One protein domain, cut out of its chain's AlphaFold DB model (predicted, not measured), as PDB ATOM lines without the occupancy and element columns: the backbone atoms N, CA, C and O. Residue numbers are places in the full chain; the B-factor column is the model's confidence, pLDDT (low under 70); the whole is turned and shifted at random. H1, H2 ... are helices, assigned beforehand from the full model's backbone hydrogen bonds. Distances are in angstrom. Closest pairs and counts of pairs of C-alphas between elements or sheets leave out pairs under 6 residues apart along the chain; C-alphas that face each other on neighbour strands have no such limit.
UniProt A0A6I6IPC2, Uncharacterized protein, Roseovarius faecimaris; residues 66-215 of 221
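Overview. This is residues 66 to 215 of the 221 residues of an uncharacterized protein of Roseovarius faecimaris (UniProt A0A6I6IPC2). Two lobes of helices form a V: a loose bundle of three helices, H2, H4 and H5, running in alternating directions, and a long helical hairpin of H6 and H7 that leads away from one end of it. The short H3 sits where the lobes join, with H8 beside it, and the hairpin's tip, residues 174 to 180, sticks out. The printed part has 150 residues with eight named helices, H1 to H8 in chain order, and no named strand; its class is all helix. It is loose, with a radius of gyration of the C-alphas of 18.3 A, and elongated, spanning 57 by 36 by 23 A.

Along the chain. H1 holds residues 66 to 69 and begins with C-alpha 66 at (-18.046, -58.405, 9.743). H2, residues 73 to 86, is 19.8 A long, and H3 holds residues 89 to 95. H4, residues 97 to 113, measures 23.9 A. H5, residues 117 to 134, measures 26.0 A and has a kink of 32 degrees near residue 124. H6, residues 140 to 175, is the longest at 52.7 A, ending with C-alpha 175 at (-51.336, -64.785, -25.474). H7, residues 183 to 202, is 28.9 A long, and H8 holds residues 205 to 208.

Arrangement. H1 touches residues 74 to 79 of H2, the closest C-alphas being those of Arg 68 and Ala 75, 4.4 A apart. H2 and H4 touch at a shallow tilt of 25 degrees, opposite ways, closest at the C-alphas of Met 77 and Ala 106, 5.9 A. H4 and H5 form a hairpin at a shallow tilt of 31 degrees, closest at the C-alphas of Ile 111 and Ala 123, 5.7 A. Residues 142 to 152 of H6 touch H3, closest at the C-alphas of Gly 94 and Ile 149, 4.6 A. H5 touches H6 with residues 130 to 134 at a steep tilt of 59 degrees, closest at the C-alphas of Arg 134 and Ser 143, 4.1 A. H6 and H7 form a hairpin at a shallow tilt of 18 degrees, closest at the C-alphas of Ala 158 and Tyr 196, 4.8 A. H3 and H8 only just touch, with 3 pairs of C-alphas within 8 A, closest at Thr 95 and Pro 207, 4.9 A. H7 is apart from H2, H4 and H5, among others. Every O i to N i+4 pair is within hydrogen-bond range in H2, H4 and H6; in H3 it is 2 of 3, in H5 12 of 14 and in H7 15 of 16, while H1 and H8 are too short for such a pair.

Size, cuts and confidence. The C-alphas of Lys 138 and Lys 177 are the farthest apart, 60.0 A. The printed part has no cut and no long link. Mean pLDDT of the printed part is 78.4; 24 residues are under 70, among them 66 to 71 and 175 to 183.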
ATOM      1  N   ASP A  66     -17.526 -57.068   9.466       57.47
ATOM      2  CA  ASP A  66     -18.046 -58.405   9.743       57.47
ATOM      3  C   ASP A  66     -18.346 -59.235   8.480       57.47
ATOM      4  O   ASP A  66     -18.192 -60.459   8.488       57.47
ATOM      5  N   LEU A  67     -18.780 -58.607   7.375       57.69
ATOM      6  CA  LEU A  67     -18.950 -59.321   6.099       57.69
ATOM      7  C   LEU A  67     -17.592 -59.665   5.487       57.69
ATOM      8  O   LEU A  67     -17.456 -60.710   4.848       57.69
ATOM      9  N   ARG A  68     -16.583 -58.820   5.721       54.59
ATOM     10  CA  ARG A  68     -15.192 -59.056   5.318       54.59
ATOM     11  C   ARG A  68     -14.533 -60.165   6.140       54.59
ATOM     12  O   ARG A  68     -13.765 -60.953   5.593       54.59
ATOM     13  N   ALA A  69     -14.869 -60.264   7.425       58.53
ATOM     14  CA  ALA A  69     -14.395 -61.319   8.316       58.53
ATOM     15  C   ALA A  69     -14.923 -62.713   7.919       58.53
ATOM     16  O   ALA A  69     -14.299 -63.730   8.234       58.53
ATOM     17  N   SER A  70     -16.039 -62.783   7.180       59.69
ATOM     18  CA  SER A  70     -16.556 -64.046   6.649       59.69
ATOM     19  C   SER A  70     -15.666 -64.570   5.509       59.69
ATOM     20  O   SER A  70     -15.608 -64.004   4.421       59.69
ATOM     21  N   LYS A  71     -14.945 -65.680   5.705       60.25
ATOM     22  CA  LYS A  71     -14.181 -66.330   4.619       60.25
ATOM     23  C   LYS A  71     -15.154 -66.973   3.617       60.25
ATOM     24  O   LYS A  71     -15.463 -68.156   3.723       60.25
ATOM     25  N   GLY A  72     -15.670 -66.203   2.655       70.38
ATOM     26  CA  GLY A  72     -16.701 -66.685   1.732       70.38
ATOM     27  C   GLY A  72     -17.000 -65.780   0.528       70.38
ATOM     28  O   GLY A  72     -16.358 -64.744   0.327       70.38
ATOM     29  N   PRO A  73     -17.980 -66.166  -0.316       72.19
ATOM     30  CA  PRO A  73     -18.463 -65.356  -1.437       72.19
ATOM     31  C   PRO A  73     -18.883 -63.933  -1.036       72.19
ATOM     32  O   PRO A  73     -18.760 -63.019  -1.847       72.19
ATOM     33  N   GLN A  74     -19.343 -63.744   0.202       67.75
ATOM     34  CA  GLN A  74     -19.782 -62.469   0.764       67.75
ATOM     35  C   GLN A  74     -18.609 -61.503   0.964       67.75
ATOM     36  O   GLN A  74     -18.701 -60.373   0.488       67.75
ATOM     37  N   ALA A  75     -17.481 -61.950   1.534       71.12
ATOM     38  CA  ALA A  75     -16.270 -61.125   1.620       71.12
ATOM     39  C   ALA A  75     -15.763 -60.706   0.238       71.12
ATOM     40  O   ALA A  75     -15.501 -59.531   0.011       71.12
ATOM     41  N   ARG A  76     -15.749 -61.622  -0.741       74.94
ATOM     42  CA  ARG A  76     -15.359 -61.275  -2.123       74.94
ATOM     43  C   ARG A  76     -16.269 -60.210  -2.744       74.94
ATOM     44  O   ARG A  76     -15.816 -59.416  -3.566       74.94
ATOM     45  N   MET A  77     -17.564 -60.215  -2.416       72.38
ATOM     46  CA  MET A  77     -18.502 -59.192  -2.895       72.38
ATOM     47  C   MET A  77     -18.340 -57.878  -2.135       72.38
ATOM     48  O   MET A  77     -18.419 -56.825  -2.762       72.38
ATOM     49  N   HIS A  78     -18.062 -57.939  -0.834       71.44
ATOM     50  CA  HIS A  78     -17.718 -56.780  -0.026       71.44
ATOM     51  C   HIS A  78     -16.459 -56.076  -0.551       71.44
ATOM     52  O   HIS A  78     -16.526 -54.899  -0.904       71.44
ATOM     53  N   ASP A  79     -15.360 -56.813  -0.731       72.69
ATOM     54  CA  ASP A  79     -14.102 -56.289  -1.278       72.69
ATOM     55  C   ASP A  79     -14.323 -55.671  -2.666       72.69
ATOM     56  O   ASP A  79     -13.810 -54.604  -2.990       72.69
ATOM     57  N   ARG A  80     -15.182 -56.284  -3.490       74.25
ATOM     58  CA  ARG A  80     -15.516 -55.749  -4.814       74.25
ATOM     59  C   ARG A  80     -16.332 -54.456  -4.754       74.25
ATOM     60  O   ARG A  80     -16.167 -53.601  -5.627       74.25
ATOM     61  N   LEU A  81     -17.241 -54.319  -3.789       73.19
ATOM     62  CA  LEU A  81     -17.985 -53.074  -3.554       73.19
ATOM     63  C   LEU A  81     -17.035 -51.969  -3.093       73.19
ATOM     64  O   LEU A  81     -17.113 -50.843  -3.593       73.19
ATOM     65  N   GLU A  82     -16.107 -52.320  -2.210       72.62
ATOM     66  CA  GLU A  82     -15.058 -51.441  -1.722       72.62
ATOM     67  C   GLU A  82     -14.122 -50.987  -2.854       72.62
ATOM     68  O   GLU A  82     -13.956 -49.786  -3.052       72.62
ATOM     69  N   ASP A  83     -13.609 -51.895  -3.683       76.44
ATOM     70  CA  ASP A  83     -12.767 -51.572  -4.843       76.44
ATOM     71  C   ASP A  83     -13.467 -50.626  -5.828       76.44
ATOM     72  O   ASP A  83     -12.891 -49.640  -6.312       76.44
ATOM     73  N   LEU A  84     -14.744 -50.901  -6.118       71.62
ATOM     74  CA  LEU A  84     -15.558 -50.071  -7.006       71.62
ATOM     75  C   LEU A  84     -15.769 -48.663  -6.450       71.62
ATOM     76  O   LEU A  84     -15.926 -47.729  -7.245       71.62
ATOM     77  N   ALA A  85     -15.763 -48.505  -5.131       67.94
ATOM     78  CA  ALA A  85     -15.955 -47.230  -4.465       67.94
ATOM     79  C   ALA A  85     -14.638 -46.521  -4.090       67.94
ATOM     80  O   ALA A  85     -14.637 -45.296  -3.990       67.94
ATOM     81  N   ARG A  86     -13.510 -47.233  -3.961       69.00
ATOM     82  CA  ARG A  86     -12.186 -46.664  -3.648       69.00
ATOM     83  C   ARG A  86     -11.480 -46.063  -4.864       69.00
ATOM     84  O   ARG A  86     -10.876 -45.004  -4.722       69.00
ATOM     85  N   LYS A  87     -11.594 -46.671  -6.056       62.97
ATOM     86  CA  LYS A  87     -10.761 -46.341  -7.240       62.97
ATOM     87  C   LYS A  87     -10.660 -44.844  -7.588       62.97
ATOM     88  O   LYS A  87      -9.575 -44.385  -7.902       62.97
ATOM     89  N   ASP A  88     -11.762 -44.096  -7.477       63.81
ATOM     90  CA  ASP A  88     -11.801 -42.622  -7.620       63.81
ATOM     91  C   ASP A  88     -12.693 -41.987  -6.530       63.81
ATOM     92  O   ASP A  88     -13.351 -40.959  -6.736       63.81
ATOM     93  N   GLY A  89     -12.826 -42.676  -5.394       70.00
ATOM     94  CA  GLY A  89     -13.868 -42.410  -4.404       70.00
ATOM     95  C   GLY A  89     -15.301 -42.598  -4.938       70.00
ATOM     96  O   GLY A  89     -15.548 -43.066  -6.057       70.00
ATOM     97  N   LEU A  90     -16.275 -42.142  -4.143       71.75
ATOM     98  CA  LEU A  90     -17.701 -42.137  -4.507       71.75
ATOM     99  C   LEU A  90     -18.011 -41.270  -5.735       71.75
ATOM    100  O   LEU A  90     -19.033 -41.465  -6.390       71.75
ATOM    101  N   GLN A  91     -17.134 -40.321  -6.076       77.06
ATOM    102  CA  GLN A  91     -17.318 -39.459  -7.239       77.06
ATOM    103  C   GLN A  91     -17.357 -40.270  -8.534       77.06
ATOM    104  O   GLN A  91     -18.283 -40.096  -9.324       77.06
ATOM    105  N   GLY A  92     -16.386 -41.166  -8.742       76.19
ATOM    106  CA  GLY A  92     -16.343 -42.007  -9.940       76.19
ATOM    107  C   GLY A  92     -17.498 -43.006 -10.008       76.19
ATOM    108  O   GLY A  92     -17.970 -43.336 -11.097       76.19
ATOM    109  N   LEU A  93     -17.998 -43.455  -8.853       80.25
ATOM    110  CA  LEU A  93     -19.176 -44.315  -8.779       80.25
ATOM    111  C   LEU A  93     -20.465 -43.560  -9.152       80.25
ATOM    112  O   LEU A  93     -21.300 -44.095  -9.876       80.25
ATOM    113  N   GLY A  94     -20.604 -42.304  -8.717       74.94
ATOM    114  CA  GLY A  94     -21.769 -41.459  -8.996       74.94
ATOM    115  C   GLY A  94     -21.811 -40.824 -10.392       74.94
ATOM    116  O   GLY A  94     -22.807 -40.190 -10.734       74.94
ATOM    117  N   THR A  95     -20.753 -40.945 -11.202       81.06
ATOM    118  CA  THR A  95     -20.686 -40.364 -12.561       81.06
ATOM    119  C   THR A  95     -20.584 -41.400 -13.679       81.06
ATOM    120  O   THR A  95     -20.874 -41.076 -14.834       81.06
ATOM    121  N   ASN A  96     -20.207 -42.644 -13.367       85.62
ATOM    122  CA  ASN A  96     -20.008 -43.708 -14.349       85.62
ATOM    123  C   ASN A  96     -21.096 -44.786 -14.231       85.62
ATOM    124  O   ASN A  96     -21.079 -45.605 -13.307       85.62
ATOM    125  N   LEU A  97     -22.000 -44.849 -15.216       85.25
ATOM    126  CA  LEU A  97     -23.125 -45.785 -15.194       85.25
ATOM    127  C   LEU A  97     -22.673 -47.254 -15.227       85.25
ATOM    128  O   LEU A  97     -23.263 -48.095 -14.553       85.25
ATOM    129  N   LYS A  98     -21.602 -47.586 -15.963       87.38
ATOM    130  CA  LYS A  98     -21.078 -48.965 -16.024       87.38
ATOM    131  C   LYS A  98     -20.580 -49.433 -14.654       87.38
ATOM    132  O   LYS A  98     -20.814 -50.583 -14.280       87.38
ATOM    133  N   ARG A  99     -19.903 -48.562 -13.897       84.56
ATOM    134  CA  ARG A  99     -19.466 -48.858 -12.520       84.56
ATOM    135  C   ARG A  99     -20.650 -48.966 -11.574       84.56
ATOM    136  O   ARG A  99     -20.700 -49.919 -10.806       84.56
ATOM    137  N   LEU A 100     -21.614 -48.055 -11.684       86.06
ATOM    138  CA  LEU A 100     -22.828 -48.089 -10.877       86.06
ATOM    139  C   LEU A 100     -23.628 -49.383 -11.089       86.06
ATOM    140  O   LEU A 100     -24.021 -50.022 -10.119       86.06
ATOM    141  N   LYS A 101     -23.790 -49.836 -12.340       87.25
ATOM    142  CA  LYS A 101     -24.425 -51.129 -12.654       87.25
ATOM    143  C   LYS A 101     -23.675 -52.306 -12.019       87.25
ATOM    144  O   LYS A 101     -24.301 -53.212 -11.474       87.25
ATOM    145  N   LYS A 102     -22.334 -52.296 -12.051       88.12
ATOM    146  CA  LYS A 102     -21.510 -53.321 -11.378       88.12
ATOM    147  C   LYS A 102     -21.677 -53.283  -9.858       88.12
ATOM    148  O   LYS A 102     -21.749 -54.345  -9.248       88.12
ATOM    149  N   PHE A 103     -21.758 -52.088  -9.277       85.88
ATOM    150  CA  PHE A 103     -21.981 -51.885  -7.848       85.88
ATOM    151  C   PHE A 103     -23.359 -52.397  -7.418       85.88
ATOM    152  O   PHE A 103     -23.428 -53.231  -6.523       85.88
ATOM    153  N   ARG A 104     -24.433 -52.013  -8.121       86.69
ATOM    154  CA  ARG A 104     -25.797 -52.524  -7.888       86.69
ATOM    155  C   ARG A 104     -25.839 -54.051  -7.950       86.69
ATOM    156  O   ARG A 104     -26.239 -54.691  -6.991       86.69
ATOM    157  N   LYS A 105     -25.278 -54.649  -9.007       86.81
ATOM    158  CA  LYS A 105     -25.222 -56.113  -9.156       86.81
ATOM    159  C   LYS A 105     -24.452 -56.810  -8.029       86.81
ATOM    160  O   LYS A 105     -24.794 -57.932  -7.663       86.81
ATOM    161  N   ALA A 106     -23.383 -56.196  -7.520       82.19
ATOM    162  CA  ALA A 106     -22.646 -56.731  -6.379       82.19
ATOM    163  C   ALA A 106     -23.468 -56.626  -5.085       82.19
ATOM    164  O   ALA A 106     -23.517 -57.599  -4.336       82.19
ATOM    165  N   LEU A 107     -24.180 -55.514  -4.878       82.25
ATOM    166  CA  LEU A 107     -25.093 -55.312  -3.751       82.25
ATOM    167  C   LEU A 107     -26.264 -56.309  -3.778       82.25
ATOM    168  O   LEU A 107     -26.518 -56.977  -2.780       82.25
ATOM    169  N   ASP A 108     -26.899 -56.520  -4.932       83.06
ATOM    170  CA  ASP A 108     -27.985 -57.500  -5.083       83.06
ATOM    171  C   ASP A 108     -27.509 -58.926  -4.801       83.06
ATOM    172  O   ASP A 108     -28.206 -59.722  -4.172       83.06
ATOM    173  N   ARG A 109     -26.302 -59.270  -5.265       83.19
ATOM    174  CA  ARG A 109     -25.688 -60.571  -4.979       83.19
ATOM    175  C   ARG A 109     -25.370 -60.722  -3.503       83.19
ATOM    176  O   ARG A 109     -25.616 -61.795  -2.966       83.19
ATOM    177  N   LEU A 110     -24.860 -59.682  -2.853       78.44
ATOM    178  CA  LEU A 110     -24.611 -59.684  -1.415       78.44
ATOM    179  C   LEU A 110     -25.912 -59.956  -0.646       78.44
ATOM    180  O   LEU A 110     -25.958 -60.875   0.163       78.44
ATOM    181  N   ILE A 111     -26.999 -59.256  -0.986       80.12
ATOM    182  CA  ILE A 111     -28.321 -59.453  -0.367       80.12
ATOM    183  C   ILE A 111     -28.867 -60.866  -0.629       80.12
ATOM    184  O   ILE A 111     -29.403 -61.495   0.281       80.12
ATOM    185  N   LYS A 112     -28.724 -61.391  -1.853       83.19
ATOM    186  CA  LYS A 112     -29.203 -62.741  -2.215       83.19
ATOM    187  C   LYS A 112     -28.389 -63.866  -1.574       83.19
ATOM    188  O   LYS A 112     -28.936 -64.925  -1.291       83.19
ATOM    189  N   THR A 113     -27.085 -63.663  -1.400       79.31
ATOM    190  CA  THR A 113     -26.172 -64.659  -0.810       79.31
ATOM    191  C   THR A 113     -26.108 -64.579   0.713       79.31
ATOM    192  O   THR A 113     -25.616 -65.517   1.339       79.31
ATOM    193  N   ALA A 114     -26.625 -63.501   1.308       77.69
ATOM    194  CA  ALA A 114     -26.830 -63.376   2.741       77.69
ATOM    195  C   ALA A 114     -27.900 -64.374   3.208       77.69
ATOM    196  O   ALA A 114     -29.088 -64.255   2.880       77.69
ATOM    197  N   LYS A 115     -27.473 -65.376   3.973       77.81
ATOM    198  CA  LYS A 115     -28.338 -66.441   4.489       77.81
ATOM    199  C   LYS A 115     -28.917 -66.057   5.842       77.81
ATOM    200  O   LYS A 115     -30.090 -66.326   6.101       77.81
ATOM    201  N   THR A 116     -28.123 -65.398   6.684       79.19
ATOM    202  CA  THR A 116     -28.549 -65.031   8.037       79.19
ATOM    203  C   THR A 116     -29.258 -63.676   8.062       79.19
ATOM    204  O   THR A 116     -29.081 -62.821   7.188       79.19
ATOM    205  N   ARG A 117     -30.087 -63.457   9.090       75.69
ATOM    206  CA  ARG A 117     -30.753 -62.162   9.320       75.69
ATOM    207  C   ARG A 117     -29.733 -61.035   9.516       75.69
ATOM    208  O   ARG A 117     -29.970 -59.917   9.065       75.69
ATOM    209  N   GLU A 118     -28.601 -61.338  10.144       72.69
ATOM    210  CA  GLU A 118     -27.508 -60.390  10.378       72.69
ATOM    211  C   GLU A 118     -26.766 -60.024   9.094       72.69
ATOM    212  O   GLU A 118     -26.544 -58.844   8.838       72.69
ATOM    213  N   GLU A 119     -26.451 -60.994   8.235       67.19
ATOM    214  CA  GLU A 119     -25.827 -60.729   6.932       67.19
ATOM    215  C   GLU A 119     -26.729 -59.867   6.043       67.19
ATOM    216  O   GLU A 119     -26.260 -58.935   5.388       67.19
ATOM    217  N   LYS A 120     -28.044 -60.127   6.057       73.00
ATOM    218  CA  LYS A 120     -29.025 -59.306   5.328       73.00
ATOM    219  C   LYS A 120     -29.071 -57.880   5.871       73.00
ATOM    220  O   LYS A 120     -29.141 -56.930   5.091       73.00
ATOM    221  N   ARG A 121     -29.001 -57.722   7.197       75.19
ATOM    222  CA  ARG A 121     -28.933 -56.410   7.853       75.19
ATOM    223  C   ARG A 121     -27.663 -55.655   7.452       75.19
ATOM    224  O   ARG A 121     -27.774 -54.504   7.044       75.19
ATOM    225  N   LYS A 122     -26.502 -56.312   7.459       69.12
ATOM    226  CA  LYS A 122     -25.211 -55.735   7.035       69.12
ATOM    227  C   LYS A 122     -25.198 -55.351   5.552       69.12
ATOM    228  O   LYS A 122     -24.744 -54.273   5.184       69.12
ATOM    229  N   ALA A 123     -25.799 -56.168   4.686       70.69
ATOM    230  CA  ALA A 123     -25.979 -55.809   3.280       70.69
ATOM    231  C   ALA A 123     -26.869 -54.558   3.105       70.69
ATOM    232  O   ALA A 123     -26.592 -53.707   2.255       70.69
ATOM    233  N   ALA A 124     -27.904 -54.402   3.937       73.38
ATOM    234  CA  ALA A 124     -28.762 -53.215   3.962       73.38
ATOM    235  C   ALA A 124     -28.095 -51.981   4.612       73.38
ATOM    236  O   ALA A 124     -28.461 -50.836   4.307       73.38
ATOM    237  N   GLU A 125     -27.097 -52.173   5.478       77.50
ATOM    238  CA  GLU A 125     -26.333 -51.084   6.099       77.50
ATOM    239  C   GLU A 125     -25.557 -50.262   5.070       77.50
ATOM    240  O   GLU A 125     -25.464 -49.048   5.228       77.50
ATOM    241  N   ILE A 126     -25.133 -50.858   3.953       77.56
ATOM    242  CA  ILE A 126     -24.462 -50.151   2.848       77.56
ATOM    243  C   ILE A 126     -25.343 -49.017   2.293       77.56
ATOM    244  O   ILE A 126     -24.891 -47.880   2.128       77.56
ATOM    245  N   LEU A 127     -26.631 -49.290   2.052       80.25
ATOM    246  CA  LEU A 127     -27.594 -48.273   1.608       80.25
ATOM    247  C   LEU A 127     -27.905 -47.263   2.717       80.25
ATOM    248  O   LEU A 127     -28.091 -46.073   2.451       80.25
ATOM    249  N   THR A 128     -27.947 -47.722   3.967       80.25
ATOM    250  CA  THR A 128     -28.184 -46.863   5.134       80.25
ATOM    251  C   THR A 128     -27.042 -45.866   5.334       80.25
ATOM    252  O   THR A 128     -27.290 -44.687   5.578       80.25
ATOM    253  N   GLN A 129     -25.793 -46.295   5.160       77.06
ATOM    254  CA  GLN A 129     -24.618 -45.430   5.218       77.06
ATOM    255  C   GLN A 129     -24.630 -44.387   4.095       77.06
ATOM    256  O   GLN A 129     -24.382 -43.214   4.362       77.06
ATOM    257  N   LEU A 130     -25.010 -44.756   2.863       80.56
ATOM    258  CA  LEU A 130     -25.187 -43.779   1.777       80.56
ATOM    259  C   LEU A 130     -26.238 -42.710   2.125       80.56
ATOM    260  O   LEU A 130     -26.014 -41.529   1.857       80.56
ATOM    261  N   LYS A 131     -27.350 -43.092   2.768       84.38
ATOM    262  CA  LYS A 131     -28.355 -42.130   3.264       84.38
ATOM    263  C   LYS A 131     -27.776 -41.215   4.346       84.38
ATOM    264  O   LYS A 131     -27.949 -40.005   4.264       84.38
ATOM    265  N   ARG A 132     -27.019 -41.761   5.304       82.38
ATOM    266  CA  ARG A 132     -26.331 -40.951   6.326       82.38
ATOM    267  C   ARG A 132     -25.368 -39.948   5.692       82.38
ATOM    268  O   ARG A 132     -25.366 -38.787   6.082       82.38
ATOM    269  N   TYR A 133     -24.586 -40.363   4.693       81.44
ATOM    270  CA  TYR A 133     -23.662 -39.474   3.983       81.44
ATOM    271  C   TYR A 133     -24.377 -38.374   3.208       81.44
ATOM    272  O   TYR A 133     -23.917 -37.233   3.243       81.44
ATOM    273  N   ARG A 134     -25.509 -38.678   2.561       82.69
ATOM    274  CA  ARG A 134     -26.370 -37.665   1.929       82.69
ATOM    275  C   ARG A 134     -26.732 -36.559   2.925       82.69
ATOM    276  O   ARG A 134     -26.629 -35.387   2.577       82.69
ATOM    277  N   ASP A 135     -27.055 -36.923   4.162       81.50
ATOM    278  CA  ASP A 135     -27.502 -35.983   5.197       81.50
ATOM    279  C   ASP A 135     -26.332 -35.264   5.919       81.50
ATOM    280  O   ASP A 135     -26.547 -34.354   6.725       81.50
ATOM    281  N   GLN A 136     -25.068 -35.596   5.608       79.44
ATOM    282  CA  GLN A 136     -23.890 -34.937   6.189       79.44
ATOM    283  C   GLN A 136     -23.619 -33.552   5.580       79.44
ATOM    284  O   GLN A 136     -22.763 -33.370   4.709       79.44
ATOM    285  N   SER A 137     -24.263 -32.531   6.140       73.88
ATOM    286  CA  SER A 137     -24.090 -31.121   5.752       73.88
ATOM    287  C   SER A 137     -22.647 -30.595   5.874       73.88
ATOM    288  O   SER A 137     -22.226 -29.732   5.098       73.88
ATOM    289  N   LYS A 138     -21.853 -31.143   6.808       76.44
ATOM    290  CA  LYS A 138     -20.452 -30.743   7.054       76.44
ATOM    291  C   LYS A 138     -19.487 -31.166   5.934       76.44
ATOM    292  O   LYS A 138     -18.426 -30.558   5.789       76.44
ATOM    293  N   ASN A 139     -19.836 -32.168   5.119       79.62
ATOM    294  CA  ASN A 139     -18.992 -32.671   4.031       79.62
ATOM    295  C   ASN A 139     -19.728 -32.603   2.684       79.62
ATOM    296  O   ASN A 139     -20.181 -33.611   2.146       79.62
ATOM    297  N   LYS A 140     -19.825 -31.388   2.121       82.00
ATOM    298  CA  LYS A 140     -20.558 -31.119   0.866       82.00
ATOM    299  C   LYS A 140     -20.167 -32.043  -0.303       82.00
ATOM    300  O   LYS A 140     -21.077 -32.518  -0.979       82.00
ATOM    301  N   PRO A 141     -18.874 -32.329  -0.578       80.06
ATOM    302  CA  PRO A 141     -18.506 -33.255  -1.653       80.06
ATOM    303  C   PRO A 141     -19.022 -34.680  -1.427       80.06
ATOM    304  O   PRO A 141     -19.514 -35.308  -2.364       80.06
ATOM    305  N   LEU A 142     -18.932 -35.180  -0.194       77.62
ATOM    306  CA  LEU A 142     -19.395 -36.517   0.174       77.62
ATOM    307  C   LEU A 142     -20.921 -36.626   0.091       77.62
ATOM    308  O   LEU A 142     -21.418 -37.527  -0.579       77.62
ATOM    309  N   SER A 143     -21.637 -35.668   0.683       82.06
ATOM    310  CA  SER A 143     -23.103 -35.577   0.626       82.06
ATOM    311  C   SER A 143     -23.605 -35.518  -0.814       82.06
ATOM    312  O   SER A 143     -24.418 -36.351  -1.219       82.06
ATOM    313  N   LYS A 144     -23.011 -34.645  -1.638       85.44
ATOM    314  CA  LYS A 144     -23.327 -34.553  -3.066       85.44
ATOM    315  C   LYS A 144     -23.097 -35.884  -3.774       85.44
ATOM    316  O   LYS A 144     -23.961 -36.334  -4.510       85.44
ATOM    317  N   ASN A 145     -21.950 -36.534  -3.586       84.75
ATOM    318  CA  ASN A 145     -21.671 -37.800  -4.268       84.75
ATOM    319  C   ASN A 145     -22.591 -38.940  -3.801       84.75
ATOM    320  O   ASN A 145     -23.034 -39.727  -4.636       84.75
ATOM    321  N   ALA A 146     -22.931 -39.000  -2.512       83.94
ATOM    322  CA  ALA A 146     -23.882 -39.970  -1.975       83.94
ATOM    323  C   ALA A 146     -25.290 -39.770  -2.559       83.94
ATOM    324  O   ALA A 146     -25.905 -40.731  -3.019       83.94
ATOM    325  N   GLU A 147     -25.762 -38.523  -2.637       87.88
ATOM    326  CA  GLU A 147     -27.027 -38.177  -3.292       87.88
ATOM    327  C   GLU A 147     -27.035 -38.613  -4.764       87.88
ATOM    328  O   GLU A 147     -27.972 -39.270  -5.216       87.88
ATOM    329  N   ARG A 148     -25.956 -38.327  -5.506       88.69
ATOM    330  CA  ARG A 148     -25.822 -38.746  -6.913       88.69
ATOM    331  C   ARG A 148     -25.947 -40.259  -7.082       88.69
ATOM    332  O   ARG A 148     -26.620 -40.704  -8.011       88.69
ATOM    333  N   ILE A 149     -25.292 -41.032  -6.214       87.12
ATOM    334  CA  ILE A 149     -25.348 -42.498  -6.242       87.12
ATOM    335  C   ILE A 149     -26.770 -42.969  -5.941       87.12
ATOM    336  O   ILE A 149     -27.316 -43.736  -6.727       87.12
ATOM    337  N   LEU A 150     -27.391 -42.473  -4.867       88.56
ATOM    338  CA  LEU A 150     -28.747 -42.865  -4.468       88.56
ATOM    339  C   LEU A 150     -29.788 -42.551  -5.551       88.56
ATOM    340  O   LEU A 150     -30.580 -43.424  -5.898       88.56
ATOM    341  N   SER A 151     -29.754 -41.351  -6.139       88.94
ATOM    342  CA  SER A 151     -30.660 -40.983  -7.237       88.94
ATOM    343  C   SER A 151     -30.450 -41.866  -8.468       88.94
ATOM    344  O   SER A 151     -31.412 -42.280  -9.108       88.94
ATOM    345  N   SER A 152     -29.194 -42.192  -8.794       88.62
ATOM    346  CA  SER A 152     -28.879 -43.041  -9.949       88.62
ATOM    347  C   SER A 152     -29.256 -44.510  -9.715       88.62
ATOM    348  O   SER A 152     -29.685 -45.171 -10.656       88.62
ATOM    349  N   LEU A 153     -29.134 -45.019  -8.482       89.00
ATOM    350  CA  LEU A 153     -29.642 -46.343  -8.102       89.00
ATOM    351  C   LEU A 153     -31.169 -46.392  -8.206       89.00
ATOM    352  O   LEU A 153     -31.693 -47.307  -8.828       89.00
ATOM    353  N   GLY A 154     -31.871 -45.368  -7.712       87.38
ATOM    354  CA  GLY A 154     -33.328 -45.287  -7.838       87.38
ATOM    355  C   GLY A 154     -33.809 -45.254  -9.294       87.38
ATOM    356  O   GLY A 154     -34.795 -45.899  -9.631       87.38
ATOM    357  N   ALA A 155     -33.088 -44.562 -10.183       88.06
ATOM    358  CA  ALA A 155     -33.398 -44.577 -11.613       88.06
ATOM    359  C   ALA A 155     -33.128 -45.939 -12.276       88.06
ATOM    360  O   ALA A 155     -33.844 -46.305 -13.203       88.06
ATOM    361  N   LEU A 156     -32.125 -46.697 -11.812       89.00
ATOM    362  CA  LEU A 156     -31.905 -48.078 -12.256       89.00
ATOM    363  C   LEU A 156     -33.015 -49.017 -11.766       89.00
ATOM    364  O   LEU A 156     -33.466 -49.858 -12.530       89.00
ATOM    365  N   ASP A 157     -33.482 -48.859 -10.529       88.31
ATOM    366  CA  ASP A 157     -34.596 -49.664 -10.015       88.31
ATOM    367  C   ASP A 157     -35.900 -49.371 -10.772       88.31
ATOM    368  O   ASP A 157     -36.649 -50.289 -11.096       88.31
ATOM    369  N   ALA A 158     -36.166 -48.102 -11.093       87.12
ATOM    370  CA  ALA A 158     -37.323 -47.730 -11.903       87.12
ATOM    371  C   ALA A 158     -37.207 -48.243 -13.351       87.12
ATOM    372  O   ALA A 158     -38.203 -48.674 -13.921       87.12
ATOM    373  N   LEU A 159     -35.998 -48.251 -13.925       87.56
ATOM    374  CA  LEU A 159     -35.724 -48.840 -15.239       87.56
ATOM    375  C   LEU A 159     -36.072 -50.336 -15.272       87.56
ATOM    376  O   LEU A 159     -36.806 -50.764 -16.155       87.56
ATOM    377  N   ASP A 160     -35.622 -51.114 -14.285       88.00
ATOM    378  CA  ASP A 160     -35.932 -52.550 -14.213       88.00
ATOM    379  C   ASP A 160     -37.446 -52.815 -14.099       88.00
ATOM    380  O   ASP A 160     -37.957 -53.795 -14.649       88.00
ATOM    381  N   LYS A 161     -38.185 -51.942 -13.398       88.12
ATOM    382  CA  LYS A 161     -39.652 -52.028 -13.324       88.12
ATOM    383  C   LYS A 161     -40.301 -51.796 -14.683       88.12
ATOM    384  O   LYS A 161     -41.229 -52.527 -15.018       88.12
ATOM    385  N   VAL A 162     -39.807 -50.831 -15.463       87.56
ATOM    386  CA  VAL A 162     -40.273 -50.604 -16.841       87.56
ATOM    387  C   VAL A 162     -40.030 -51.844 -17.691       87.56
ATOM    388  O   VAL A 162     -40.974 -52.334 -18.293       87.56
ATOM    389  N   GLU A 163     -38.813 -52.396 -17.687       87.19
ATOM    390  CA  GLU A 163     -38.468 -53.588 -18.481       87.19
ATOM    391  C   GLU A 163     -39.327 -54.809 -18.094       87.19
ATOM    392  O   GLU A 163     -39.762 -55.586 -18.951       87.19
ATOM    393  N   THR A 164     -39.623 -54.962 -16.800       87.25
ATOM    394  CA  THR A 164     -40.489 -56.038 -16.290       87.25
ATOM    395  C   THR A 164     -41.944 -55.841 -16.720       87.25
ATOM    396  O   THR A 164     -42.564 -56.784 -17.215       87.25
ATOM    397  N   ALA A 165     -42.483 -54.627 -16.563       84.88
ATOM    398  CA  ALA A 165     -43.852 -54.296 -16.957       84.88
ATOM    399  C   ALA A 165     -44.045 -54.398 -18.478       84.88
ATOM    400  O   ALA A 165     -45.044 -54.939 -18.939       84.88
ATOM    401  N   GLU A 166     -43.055 -53.959 -19.257       83.62
ATOM    402  CA  GLU A 166     -43.031 -54.081 -20.715       83.62
ATOM    403  C   GLU A 166     -43.073 -55.545 -21.157       83.62
ATOM    404  O   GLU A 166     -43.891 -55.932 -21.992       83.62
ATOM    405  N   SER A 167     -42.228 -56.385 -20.557       83.25
ATOM    406  CA  SER A 167     -42.190 -57.819 -20.856       83.25
ATOM    407  C   SER A 167     -43.519 -58.505 -20.528       83.25
ATOM    408  O   SER A 167     -43.985 -59.348 -21.298       83.25
ATOM    409  N   ALA A 168     -44.142 -58.141 -19.402       81.31
ATOM    410  CA  ALA A 168     -45.458 -58.645 -19.016       81.31
ATOM    411  C   ALA A 168     -46.541 -58.217 -20.017       81.31
ATOM    412  O   ALA A 168     -47.290 -59.069 -20.491       81.31
ATOM    413  N   PHE A 169     -46.554 -56.939 -20.406       77.56
ATOM    414  CA  PHE A 169     -47.473 -56.388 -21.403       77.56
ATOM    415  C   PHE A 169     -47.354 -57.099 -22.762       77.56
ATOM    416  O   PHE A 169     -48.353 -57.544 -23.328       77.56
ATOM    417  N   TYR A 170     -46.134 -57.282 -23.286       76.25
ATOM    418  CA  TYR A 170     -45.931 -57.984 -24.561       76.25
ATOM    419  C   TYR A 170     -46.338 -59.455 -24.500       76.25
ATOM    420  O   TYR A 170     -46.919 -59.969 -25.457       76.25
ATOM    421  N   LYS A 171     -46.045 -60.138 -23.389       80.06
ATOM    422  CA  LYS A 171     -46.451 -61.532 -23.198       80.06
ATOM    423  C   LYS A 171     -47.972 -61.659 -23.182       80.06
ATOM    424  O   LYS A 171     -48.489 -62.537 -23.865       80.06
ATOM    425  N   ALA A 172     -48.657 -60.767 -22.468       71.75
ATOM    426  CA  ALA A 172     -50.111 -60.740 -22.395       71.75
ATOM    427  C   ALA A 172     -50.720 -60.539 -23.796       71.75
ATOM    428  O   ALA A 172     -51.447 -61.410 -24.276       71.75
ATOM    429  N   LYS A 173     -50.229 -59.535 -24.540       70.75
ATOM    430  CA  LYS A 173     -50.617 -59.254 -25.934       70.75
ATOM    431  C   LYS A 173     -50.395 -60.424 -26.906       70.75
ATOM    432  O   LYS A 173     -51.154 -60.579 -27.857       70.75
ATOM    433  N   LEU A 174     -49.348 -61.230 -26.711       71.62
ATOM    434  CA  LEU A 174     -49.077 -62.426 -27.525       71.62
ATOM    435  C   LEU A 174     -50.028 -63.585 -27.196       71.62
ATOM    436  O   LEU A 174     -50.363 -64.372 -28.083       71.62
ATOM    437  N   THR A 175     -50.444 -63.711 -25.936       67.69
ATOM    438  CA  THR A 175     -51.336 -64.785 -25.474       67.69
ATOM    439  C   THR A 175     -52.811 -64.490 -25.735       67.69
ATOM    440  O   THR A 175     -53.565 -65.400 -26.082       67.69
ATOM    441  N   THR A 176     -53.221 -63.227 -25.642       60.69
ATOM    442  CA  THR A 176     -54.567 -62.768 -25.983       60.69
ATOM    443  C   THR A 176     -54.576 -62.391 -27.465       60.69
ATOM    444  O   THR A 176     -54.206 -61.276 -27.831       60.69
ATOM    445  N   LYS A 177     -54.939 -63.319 -28.358       54.62
ATOM    446  CA  LYS A 177     -55.061 -63.064 -29.810       54.62
ATOM    447  C   LYS A 177     -56.124 -61.989 -30.115       54.62
ATOM    448  O   LYS A 177     -57.226 -62.308 -30.540       54.62
ATOM    449  N   GLY A 178     -55.795 -60.714 -29.927       52.97
ATOM    450  CA  GLY A 178     -56.604 -59.582 -30.377       52.97
ATOM    451  C   GLY A 178     -57.878 -59.279 -29.581       52.97
ATOM    452  O   GLY A 178     -58.611 -58.381 -29.980       52.97
ATOM    453  N   THR A 179     -58.155 -59.946 -28.460       48.09
ATOM    454  CA  THR A 179     -59.252 -59.535 -27.571       48.09
ATOM    455  C   THR A 179     -58.756 -58.485 -26.587       48.09
ATOM    456  O   THR A 179     -58.170 -58.831 -25.571       48.09
ATOM    457  N   GLY A 180     -58.966 -57.223 -26.975       50.09
ATOM    458  CA  GLY A 180     -59.214 -56.050 -26.129       50.09
ATOM    459  C   GLY A 180     -58.438 -55.925 -24.822       50.09
ATOM    460  O   GLY A 180     -58.790 -56.557 -23.838       50.09
ATOM    461  N   ASP A 181     -57.463 -55.017 -24.834       57.28
ATOM    462  CA  ASP A 181     -56.984 -54.238 -23.693       57.28
ATOM    463  C   ASP A 181     -56.861 -54.974 -22.352       57.28
ATOM    464  O   ASP A 181     -57.731 -54.894 -21.487       57.28
ATOM    465  N   ASP A 182     -55.680 -55.536 -22.093       62.84
ATOM    466  CA  ASP A 182     -55.202 -55.696 -20.719       62.84
ATOM    467  C   ASP A 182     -54.899 -54.299 -20.143       62.84
ATOM    468  O   ASP A 182     -53.734 -53.909 -19.988       62.84
ATOM    469  N   ILE A 183     -55.959 -53.517 -19.886       66.56
ATOM    470  CA  ILE A 183     -55.929 -52.149 -19.346       66.56
ATOM    471  C   ILE A 183     -54.982 -52.100 -18.147       66.56
ATOM    472  O   ILE A 183     -54.119 -51.234 -18.089       66.56
ATOM    473  N   GLU A 184     -55.050 -53.103 -17.271       74.81
ATOM    474  CA  GLU A 184     -54.211 -53.218 -16.078       74.81
ATOM    475  C   GLU A 184     -52.707 -53.306 -16.401       74.81
ATOM    476  O   GLU A 184     -51.894 -52.601 -15.799       74.81
ATOM    477  N   THR A 185     -52.299 -54.127 -17.377       76.19
ATOM    478  CA  THR A 185     -50.872 -54.245 -17.740       76.19
ATOM    479  C   THR A 185     -50.369 -53.005 -18.480       76.19
ATOM    480  O   THR A 185     -49.211 -52.610 -18.313       76.19
ATOM    481  N   ASN A 186     -51.241 -52.346 -19.250       77.88
ATOM    482  CA  ASN A 186     -50.947 -51.082 -19.923       77.88
ATOM    483  C   ASN A 186     -50.799 -49.927 -18.918       77.88
ATOM    484  O   ASN A 186     -49.837 -49.162 -18.996       77.88
ATOM    485  N   GLU A 187     -51.707 -49.819 -17.949       81.19
ATOM    486  CA  GLU A 187     -51.628 -48.853 -16.849       81.19
ATOM    487  C   GLU A 187     -50.369 -49.079 -16.012       81.19
ATOM    488  O   GLU A 187     -49.586 -48.147 -15.828       81.19
ATOM    489  N   THR A 188     -50.086 -50.331 -15.640       84.56
ATOM    490  CA  THR A 188     -48.858 -50.695 -14.915       84.56
ATOM    491  C   THR A 188     -47.599 -50.284 -15.687       84.56
ATOM    492  O   THR A 188     -46.650 -49.750 -15.107       84.56
ATOM    493  N   TYR A 189     -47.575 -50.490 -17.008       84.31
ATOM    494  CA  TYR A 189     -46.461 -50.055 -17.851       84.31
ATOM    495  C   TYR A 189     -46.353 -48.524 -17.928       84.31
ATOM    496  O   TYR A 189     -45.256 -47.976 -17.779       84.31
ATOM    497  N   LYS A 190     -47.469 -47.807 -18.113       84.88
ATOM    498  CA  LYS A 190     -47.498 -46.332 -18.145       84.88
ATOM    499  C   LYS A 190     -47.012 -45.727 -16.827       84.88
ATOM    500  O   LYS A 190     -46.193 -44.801 -16.859       84.88
ATOM    501  N   ASP A 191     -47.452 -46.273 -15.701       87.81
ATOM    502  CA  ASP A 191     -47.025 -45.846 -14.370       87.81
ATOM    503  C   ASP A 191     -45.538 -46.121 -14.147       87.81
ATOM    504  O   ASP A 191     -44.805 -45.217 -13.737       87.81
ATOM    505  N   ALA A 192     -45.038 -47.297 -14.537       86.88
ATOM    506  CA  ALA A 192     -43.607 -47.593 -14.473       86.88
ATOM    507  C   ALA A 192     -42.776 -46.612 -15.324       86.88
ATOM    508  O   ALA A 192     -41.727 -46.129 -14.884       86.88
ATOM    509  N   VAL A 193     -43.241 -46.266 -16.533       87.69
ATOM    510  CA  VAL A 193     -42.568 -45.287 -17.407       87.69
ATOM    511  C   VAL A 193     -42.575 -43.892 -16.781       87.69
ATOM    512  O   VAL A 193     -41.574 -43.169 -16.875       87.69
ATOM    513  N   LYS A 194     -43.678 -43.493 -16.146       89.69
ATOM    514  CA  LYS A 194     -43.785 -42.219 -15.426       89.69
ATOM    515  C   LYS A 194     -42.822 -42.177 -14.240       89.69
ATOM    516  O   LYS A 194     -42.015 -41.247 -14.162       89.69
ATOM    517  N   ASP A 195     -42.822 -43.212 -13.408       88.44
ATOM    518  CA  ASP A 195     -41.907 -43.368 -12.276       88.44
ATOM    519  C   ASP A 195     -40.447 -43.303 -12.720       88.44
ATOM    520  O   ASP A 195     -39.631 -42.600 -12.113       88.44
ATOM    521  N   TYR A 196     -40.108 -43.971 -13.825       89.75
ATOM    522  CA  TYR A 196     -38.776 -43.895 -14.407       89.75
ATOM    523  C   TYR A 196     -38.422 -42.477 -14.859       89.75
ATOM    524  O   TYR A 196     -37.343 -41.979 -14.527       89.75
ATOM    525  N   LYS A 197     -39.317 -41.787 -15.577       89.69
ATOM    526  CA  LYS A 197     -39.090 -40.396 -16.001       89.69
ATOM    527  C   LYS A 197     -38.883 -39.473 -14.799       89.69
ATOM    528  O   LYS A 197     -37.996 -38.614 -14.842       89.69
ATOM    529  N   ASP A 198     -39.649 -39.655 -13.730       91.44
ATOM    530  CA  ASP A 198     -39.550 -38.842 -12.519       91.44
ATOM    531  C   ASP A 198     -38.295 -39.158 -11.697       91.44
ATOM    532  O   ASP A 198     -37.621 -38.237 -11.220       91.44
ATOM    533  N   ALA A 199     -37.895 -40.428 -11.611       89.19
ATOM    534  CA  ALA A 199     -36.608 -40.821 -11.044       89.19
ATOM    535  C   ALA A 199     -35.443 -40.241 -11.863       89.19
ATOM    536  O   ALA A 199     -34.515 -39.652 -11.303       89.19
ATOM    537  N   LEU A 200     -35.520 -40.307 -13.196       89.38
ATOM    538  CA  LEU A 200     -34.496 -39.800 -14.106       89.38
ATOM    539  C   LEU A 200     -34.328 -38.275 -14.012       89.38
ATOM    540  O   LEU A 200     -33.217 -37.766 -14.182       89.38
ATOM    541  N   LYS A 201     -35.394 -37.525 -13.696       90.56
ATOM    542  CA  LYS A 201     -35.307 -36.077 -13.427       90.56
ATOM    543  C   LYS A 201     -34.411 -35.756 -12.227       90.56
ATOM    544  O   LYS A 201     -33.732 -34.731 -12.259       90.56
ATOM    545  N   LYS A 202     -34.370 -36.639 -11.225       90.12
ATOM    546  CA  LYS A 202     -33.538 -36.510 -10.014       90.12
ATOM    547  C   LYS A 202     -32.082 -36.939 -10.244       90.12
ATOM    548  O   LYS A 202     -31.219 -36.667  -9.410       90.12
ATOM    549  N   VAL A 203     -31.783 -37.592 -11.370       89.38
ATOM    550  CA  VAL A 203     -30.420 -38.001 -11.729       89.38
ATOM    551  C   VAL A 203     -29.625 -36.794 -12.255       89.38
ATOM    552  O   VAL A 203     -30.092 -36.078 -13.148       89.38
ATOM    553  N   PRO A 204     -28.389 -36.566 -11.773       86.12
ATOM    554  CA  PRO A 204     -27.531 -35.500 -12.282       86.12
ATOM    555  C   PRO A 204     -27.234 -35.663 -13.776       86.12
ATOM    556  O   PRO A 204     -27.057 -36.778 -14.258       86.12
ATOM    557  N   LYS A 205     -27.078 -34.547 -14.504       84.75
ATOM    558  CA  LYS A 205     -26.880 -34.543 -15.970       84.75
ATOM    559  C   LYS A 205     -25.787 -35.510 -16.462       84.75
ATOM    560  O   LYS A 205     -26.002 -36.212 -17.447       84.75
ATOM    561  N   THR A 206     -24.644 -35.572 -15.772       81.31
ATOM    562  CA  THR A 206     -23.483 -36.386 -16.176       81.31
ATOM    563  C   THR A 206     -23.815 -37.883 -16.304       81.31
ATOM    564  O   THR A 206     -23.714 -38.399 -17.417       81.31
ATOM    565  N   PRO A 207     -24.258 -38.596 -15.248       81.31
ATOM    566  CA  PRO A 207     -24.720 -39.973 -15.400       81.31
ATOM    567  C   PRO A 207     -26.030 -40.070 -16.194       81.31
ATOM    568  O   PRO A 207     -26.185 -41.022 -16.948       81.31
ATOM    569  N   ARG A 208     -26.942 -39.089 -16.096       85.31
ATOM    570  CA  ARG A 208     -28.267 -39.116 -16.752       85.31
ATOM    571  C   ARG A 208     -28.198 -39.329 -18.263       85.31
ATOM    572  O   ARG A 208     -29.018 -40.058 -18.801       85.31
ATOM    573  N   SER A 209     -27.229 -38.715 -18.941       85.00
ATOM    574  CA  SER A 209     -27.041 -38.872 -20.394       85.00
ATOM    575  C   SER A 209     -26.753 -40.312 -20.837       85.00
ATOM    576  O   SER A 209     -26.978 -40.648 -21.994       85.00
ATOM    577  N   GLN A 210     -26.276 -41.160 -19.921       85.69
ATOM    578  CA  GLN A 210     -25.932 -42.556 -20.188       85.69
ATOM    579  C   GLN A 210     -27.128 -43.502 -19.984       85.69
ATOM    580  O   GLN A 210     -27.020 -44.686 -20.301       85.69
ATOM    581  N   PHE A 211     -28.239 -43.018 -19.418       86.38
ATOM    582  CA  PHE A 211     -29.444 -43.819 -19.222       86.38
ATOM    583  C   PHE A 211     -30.246 -43.937 -20.527       86.38
ATOM    584  O   PHE A 211     -30.327 -42.963 -21.282       86.38
ATOM    585  N   PRO A 212     -30.871 -45.098 -20.787       83.12
ATOM    586  CA  PRO A 212     -31.729 -45.277 -21.951       83.12
ATOM    587  C   PRO A 212     -32.945 -44.344 -21.881       83.12
ATOM    588  O   PRO A 212     -33.506 -44.090 -20.812       83.12
ATOM    589  N   ARG A 213     -33.363 -43.814 -23.031       79.19
ATOM    590  CA  ARG A 213     -34.626 -43.079 -23.151       79.19
ATOM    591  C   ARG A 213     -35.702 -44.053 -23.606       79.19
ATOM    592  O   ARG A 213     -35.524 -44.701 -24.628       79.19
ATOM    593  N   PHE A 214     -36.811 -44.116 -22.875       69.44
ATOM    594  CA  PHE A 214     -38.004 -44.805 -23.353       69.44
ATOM    595  C   PHE A 214     -38.881 -43.827 -24.115       69.44
ATOM    596  O   PHE A 214     -39.448 -42.890 -23.540       69.44
ATOM    597  N   GLU A 215     -38.978 -44.058 -25.415       62.69
ATOM    598  CA  GLU A 215     -39.995 -43.464 -26.265       62.69
ATOM    599  C   GLU A 215     -41.078 -44.514 -26.483       62.69
ATOM    600  O   GLU A 215     -40.937 -45.372 -27.347       62.69
TER     601      GLU A 215